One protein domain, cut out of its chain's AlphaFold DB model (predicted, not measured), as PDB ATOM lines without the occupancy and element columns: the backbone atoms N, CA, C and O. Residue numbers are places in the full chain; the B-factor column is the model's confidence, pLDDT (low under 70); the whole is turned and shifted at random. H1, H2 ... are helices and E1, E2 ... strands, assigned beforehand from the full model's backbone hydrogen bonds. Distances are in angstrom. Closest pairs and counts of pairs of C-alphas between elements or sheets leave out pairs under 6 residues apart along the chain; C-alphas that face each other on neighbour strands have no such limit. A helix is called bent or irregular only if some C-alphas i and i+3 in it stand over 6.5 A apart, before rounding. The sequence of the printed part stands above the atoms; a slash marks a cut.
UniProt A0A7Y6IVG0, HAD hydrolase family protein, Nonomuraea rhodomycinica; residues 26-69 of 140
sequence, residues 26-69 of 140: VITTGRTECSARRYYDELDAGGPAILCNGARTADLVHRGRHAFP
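Overview. This is residues 26 to 69 of the 140 residues of the protein "HAD hydrolase family protein" of Nonomuraea rhodomycinica (UniProt A0A7Y6IVG0). After an opening stretch without a named element, one short helix, H1, sits beside a small two-stranded hairpin, E1 and E2, and the closing residues 60 to 69 fold back past E2. The printed part has 44 residues, with H1, E1 and E2 in that order; the sheet is E1 - E2, antiparallel. The class is mixed, with under half of the residues in named elements. It is compact, with a radius of gyration of the C-alphas of 9.2 A and spans of 28 by 20 by 16 A.

Arrangement. H1, residues 33 to 43, and E1, residues 48 to 51, have their closest C-alphas at Glu 33 and Leu 51, 6.7 A. E1 and E2, residues 56 to 59, form an antiparallel hairpin at 148 degrees; N 49 and O 58 are within hydrogen-bond range at 2.8 A. In H1, 5 of 7 O i to N i+4 pairs are within range.

Along the chain. H1 begins at C-alpha 33 (170.142, 147.189, 103.160) and measures 15.1 A; it is irregular, but only just: C-alphas 35 and 38 are 6.7 A apart. E1 measures 9.5 A. E2 measures 10.3 A, ending at C-alpha 59 (162.364, 150.134, 107.752).

Size, cuts and confidence. The C-alphas farthest apart, Glu 42 and Pro 69, are 28.6 A apart. Both links are tight, and the printed part has no cut. The pLDDT is under 70 in residues 45 to 46 and 61 to 69.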
ATOM      1  N   VAL A  26     166.028 160.920 108.077       83.00
ATOM      2  CA  VAL A  26     165.863 159.809 107.128       83.00
ATOM      3  C   VAL A  26     167.162 159.606 106.354       83.00
ATOM      4  O   VAL A  26     167.726 160.556 105.804       83.00
ATOM      5  N   ILE A  27     167.647 158.364 106.285       82.44
ATOM      6  CA  ILE A  27     168.882 158.045 105.560       82.44
ATOM      7  C   ILE A  27     168.568 157.731 104.095       82.44
ATOM      8  O   ILE A  27     167.891 156.754 103.775       82.44
ATOM      9  N   THR A  28     169.143 158.527 103.194       87.25
ATOM     10  CA  THR A  28     169.199 158.273 101.746       87.25
ATOM     11  C   THR A  28     170.582 157.787 101.343       87.25
ATOM     12  O   THR A  28     171.574 158.491 101.535       87.25
ATOM     13  N   THR A  29     170.667 156.605 100.735       82.56
ATOM     14  CA  THR A  29     171.943 156.037 100.297       82.56
ATOM     15  C   THR A  29     171.819 155.205  99.023       82.56
ATOM     16  O   THR A  29     170.821 154.533  98.768       82.56
ATOM     17  N   GLY A  30     172.882 155.205  98.217       85.56
ATOM     18  CA  GLY A  30     173.046 154.282  97.088       85.56
ATOM     19  C   GLY A  30     173.359 152.845  97.504       85.56
ATOM     20  O   GLY A  30     173.499 151.969  96.656       85.56
ATOM     21  N   ARG A  31     173.504 152.606  98.808       81.00
ATOM     22  CA  ARG A  31     173.868 151.318  99.393       81.00
ATOM     23  C   ARG A  31     172.665 150.384  99.522       81.00
ATOM     24  O   ARG A  31     171.516 150.815  99.579       81.00
ATOM     25  N   THR A  32     172.968 149.091  99.586       82.31
ATOM     26  CA  THR A  32     172.003 148.031  99.902       82.31
ATOM     27  C   THR A  32     171.675 148.020 101.393       82.31
ATOM     28  O   THR A  32     172.447 148.526 102.204       82.31
ATOM     29  N   GLU A  33     170.577 147.364 101.765       79.38
ATOM     30  CA  GLU A  33     170.142 147.189 103.160       79.38
ATOM     31  C   GLU A  33     171.270 146.677 104.072       79.38
ATOM     32  O   GLU A  33     171.607 147.323 105.063       79.38
ATOM     33  N   CYS A  34     171.939 145.585 103.683       77.94
ATOM     34  CA  CYS A  34     173.017 144.989 104.477       77.94
ATOM     35  C   CYS A  34     174.189 145.947 104.728       77.94
ATOM     36  O   CYS A  34     174.805 145.897 105.786       77.94
ATOM     37  N   SER A  35     174.507 146.815 103.764       78.94
ATOM     38  CA  SER A  35     175.630 147.754 103.889       78.94
ATOM     39  C   SER A  35     175.232 149.102 104.495       78.94
ATOM     40  O   SER A  35     176.100 149.827 104.976       78.94
ATOM     41  N   ALA A  36     173.941 149.439 104.490       76.69
ATOM     42  CA  ALA A  36     173.394 150.635 105.121       76.69
ATOM     43  C   ALA A  36     173.131 150.447 106.624       76.69
ATOM     44  O   ALA A  36     173.181 151.421 107.370       76.69
ATOM     45  N   ARG A  37     172.905 149.205 107.071       79.19
ATOM     46  CA  ARG A  37     172.536 148.874 108.454       79.19
ATOM     47  C   ARG A  37     173.491 149.424 109.511       79.19
ATOM     48  O   ARG A  37     173.038 149.972 110.503       79.19
ATOM     49  N   ARG A  38     174.800 149.376 109.255       78.38
ATOM     50  CA  ARG A  38     175.804 149.913 110.185       78.38
ATOM     51  C   ARG A  38     175.559 151.388 110.537       78.38
ATOM     52  O   ARG A  38     175.745 151.775 111.680       78.38
ATOM     53  N   TYR A  39     175.110 152.196 109.575       74.31
ATOM     54  CA  TYR A  39     174.797 153.607 109.822       74.31
ATOM     55  C   TYR A  39     173.508 153.794 110.620       74.31
ATOM     56  O   TYR A  39     173.393 154.769 111.350       74.31
ATOM     57  N   TYR A  40     172.554 152.872 110.486       76.19
ATOM     58  CA  TYR A  40     171.331 152.869 111.284       76.19
ATOM     59  C   TYR A  40     171.624 152.552 112.744       76.19
ATOM     60  O   TYR A  40     171.189 153.298 113.617       76.19
ATOM     61  N   ASP A  41     172.419 151.508 112.979       78.12
ATOM     62  CA  ASP A  41     172.826 151.099 114.322       78.12
ATOM     63  C   ASP A  41     173.656 152.211 115.005       78.12
ATOM     64  O   ASP A  41     173.427 152.530 116.167       78.12
ATOM     65  N   GLU A  42     174.582 152.861 114.281       75.31
ATOM     66  CA  GLU A  42     175.415 153.956 114.821       75.31
ATOM     67  C   GLU A  42     174.628 155.252 115.119       75.31
ATOM     68  O   GLU A  42     175.060 156.048 115.956       75.31
ATOM     69  N   LEU A  43     173.501 155.489 114.437       71.19
ATOM     70  CA  LEU A  43     172.682 156.701 114.580       71.19
ATOM     71  C   LEU A  43     171.433 156.519 115.441       71.19
ATOM     72  O   LEU A  43     170.742 157.511 115.694       71.19
ATOM     73  N   ASP A  44     171.120 155.280 115.825       71.81
ATOM     74  CA  ASP A  44     169.820 154.894 116.382       71.81
ATOM     75  C   ASP A  44     168.661 155.473 115.545       71.81
ATOM     76  O   ASP A  44     167.694 156.044 116.058       71.81
ATOM     77  N   ALA A  45     168.828 155.476 114.217       68.50
ATOM     78  CA  ALA A  45     167.908 156.147 113.311       68.50
ATOM     79  C   ALA A  45     166.585 155.371 113.268       68.50
ATOM     80  O   ALA A  45     166.450 154.379 112.560       68.50
ATOM     81  N   GLY A  46     165.608 155.833 114.046       67.88
ATOM     82  CA  GLY A  46     164.234 155.356 113.999       67.88
ATOM     83  C   GLY A  46     163.577 155.749 112.676       67.88
ATOM     84  O   GLY A  46     163.366 156.939 112.469       67.88
ATOM     85  N   GLY A  47     163.252 154.803 111.785       72.25
ATOM     86  CA  GLY A  47     162.393 155.079 110.624       72.25
ATOM     87  C   GLY A  47     162.868 154.545 109.265       72.25
ATOM     88  O   GLY A  47     163.898 153.873 109.154       72.25
ATOM     89  N   PRO A  48     162.101 154.827 108.196       77.38
ATOM     90  CA  PRO A  48     162.344 154.277 106.868       77.38
ATOM     91  C   PRO A  48     163.656 154.787 106.256       77.38
ATOM     92  O   PRO A  48     164.001 155.959 106.358       77.38
ATOM     93  N   ALA A  49     164.369 153.896 105.570       82.19
ATOM     94  CA  ALA A  49     165.573 154.169 104.792       82.19
ATOM     95  C   ALA A  49     165.249 154.193 103.305       82.19
ATOM     96  O   ALA A  49     164.551 153.305 102.818       82.19
ATOM     97  N   ILE A  50     165.842 155.126 102.566       85.25
ATOM     98  CA  ILE A  50     165.797 155.142 101.104       85.25
ATOM     99  C   ILE A  50     167.124 154.580 100.587       85.25
ATOM    100  O   ILE A  50     168.181 155.204 100.684       85.25
ATOM    101  N   LEU A  51     167.060 153.370 100.046       84.56
ATOM    102  CA  LEU A  51     168.190 152.545  99.638       84.56
ATOM    103  C   LEU A  51     168.319 152.485  98.118       84.56
ATOM    104  O   LEU A  51     167.382 152.796  97.377       84.56
ATOM    105  N   CYS A  52     169.484 152.027  97.653       83.81
ATOM    106  CA  CYS A  52     169.760 151.807  96.234       83.81
ATOM    107  C   CYS A  52     169.381 153.026  95.365       83.81
ATOM    108  O   CYS A  52     168.775 152.874  94.307       83.81
ATOM    109  N   ASN A  53     169.694 154.240  95.839       84.06
ATOM    110  CA  ASN A  53     169.371 155.513  95.175       84.06
ATOM    111  C   ASN A  53     167.867 155.737  94.935       84.06
ATOM    112  O   ASN A  53     167.483 156.338  93.936       84.06
ATOM    113  N   GLY A  54     167.007 155.255  95.833       82.00
ATOM    114  CA  GLY A  54     165.556 155.421  95.711       82.00
ATOM    115  C   GLY A  54     164.838 154.249  95.057       82.00
ATOM    116  O   GLY A  54     163.616 154.265  94.982       82.00
ATOM    117  N   ALA A  55     165.558 153.206  94.639       83.94
ATOM    118  CA  ALA A  55     164.926 151.997  94.118       83.94
ATOM    119  C   ALA A  55     164.195 151.189  95.204       83.94
ATOM    120  O   ALA A  55     163.375 150.329  94.883       83.94
ATOM    121  N   ARG A  56     164.497 151.424  96.489       79.19
ATOM    122  CA  ARG A  56     163.849 150.714  97.593       79.19
ATOM    123  C   ARG A  56     163.725 151.579  98.837       79.19
ATOM    124  O   ARG A  56     164.677 152.257  99.206       79.19
ATOM    125  N   THR A  57     162.595 151.451  99.522       82.31
ATOM    126  CA  THR A  57     162.410 151.948 100.887       82.31
ATOM    127  C   THR A  57     162.322 150.753 101.835       82.31
ATOM    128  O   THR A  57     161.705 149.744 101.486       82.31
ATOM    129  N   ALA A  58     162.974 150.815 102.992       78.56
ATOM    130  CA  ALA A  58     162.912 149.756 104.001       78.56
ATOM    131  C   ALA A  58     162.991 150.352 105.408       78.56
ATOM    132  O   ALA A  58     163.854 151.188 105.653       78.56
ATOM    133  N   ASP A  59     162.127 149.917 106.324       79.75
ATOM    134  CA  ASP A  59     162.364 150.134 107.752       79.75
ATOM    135  C   ASP A  59     163.471 149.169 108.189       79.75
ATOM    136  O   ASP A  59     163.350 147.956 108.007       79.75
ATOM    137  N   LEU A  60     164.588 149.718 108.663       70.00
ATOM    138  CA  LEU A  60     165.746 148.933 109.094       70.00
ATOM    139  C   LEU A  60     165.755 148.678 110.607       70.00
ATOM    140  O   LEU A  60     166.583 147.898 111.077       70.00
ATOM    141  N   VAL A  61     164.828 149.298 111.345       64.94
ATOM    142  CA  VAL A  61     164.681 149.192 112.804       64.94
ATOM    143  C   VAL A  61     163.863 147.956 113.157       64.94
ATOM    144  O   VAL A  61     164.279 147.128 113.966       64.94
ATOM    145  N   HIS A  62     162.733 147.772 112.481       56.25
ATOM    146  CA  HIS A  62     161.956 146.543 112.541       56.25
ATOM    147  C   HIS A  62     162.351 145.703 111.334       56.25
ATOM    148  O   HIS A  62     162.233 146.170 110.207       56.25
ATOM    149  N   ARG A  63     162.819 144.460 111.527       48.00
ATOM    150  CA  ARG A  63     162.987 143.505 110.414       48.00
ATOM    151  C   ARG A  63     161.621 143.263 109.763       48.00
ATOM    152  O   ARG A  63     160.926 142.304 110.078       48.00
ATOM    153  N   GLY A  64     161.231 144.132 108.854       41.62
ATOM    154  CA  GLY A  64     159.914 144.145 108.266       41.62
ATOM    155  C   GLY A  64     160.042 144.847 106.942       41.62
ATOM    156  O   GLY A  64     160.286 146.047 106.879       41.62
ATOM    157  N   ARG A  65     159.910 144.081 105.860       44.16
ATOM    158  CA  ARG A  65     159.764 144.621 104.511       44.16
ATOM    159  C   ARG A  65     158.509 145.500 104.475       44.16
ATOM    160  O   ARG A  65     157.464 145.051 104.021       44.16
ATOM    161  N   HIS A  66     158.611 146.755 104.891       45.22
ATOM    162  CA  HIS A  66     157.651 147.782 104.522       45.22
ATOM    163  C   HIS A  66     157.970 148.198 103.089       45.22
ATOM    164  O   HIS A  66     158.572 149.232 102.815       45.22
ATOM    165  N   ALA A  67     157.611 147.312 102.158       44.09
ATOM    166  CA  ALA A  67     157.420 147.697 100.779       44.09
ATOM    167  C   ALA A  67     156.216 148.643 100.762       44.09
ATOM    168  O   ALA A  67     155.073 148.200 100.846       44.09
ATOM    169  N   PHE A  68     156.467 149.948 100.679       43.12
ATOM    170  CA  PHE A  68     155.436 150.833 100.154       43.12
ATOM    171  C   PHE A  68     155.092 150.331  98.748       43.12
ATOM    172  O   PHE A  68     156.016 150.047  97.976       43.12
ATOM    173  N   PRO A  69     153.803 150.152  98.410       38.34
ATOM    174  CA  PRO A  69     153.440 149.708  97.082       38.34
ATOM    175  C   PRO A  69     153.989 150.727  96.086       38.34
ATOM    176  O   PRO A  69     153.648 151.910  96.137       38.34
TER     177      PRO A  69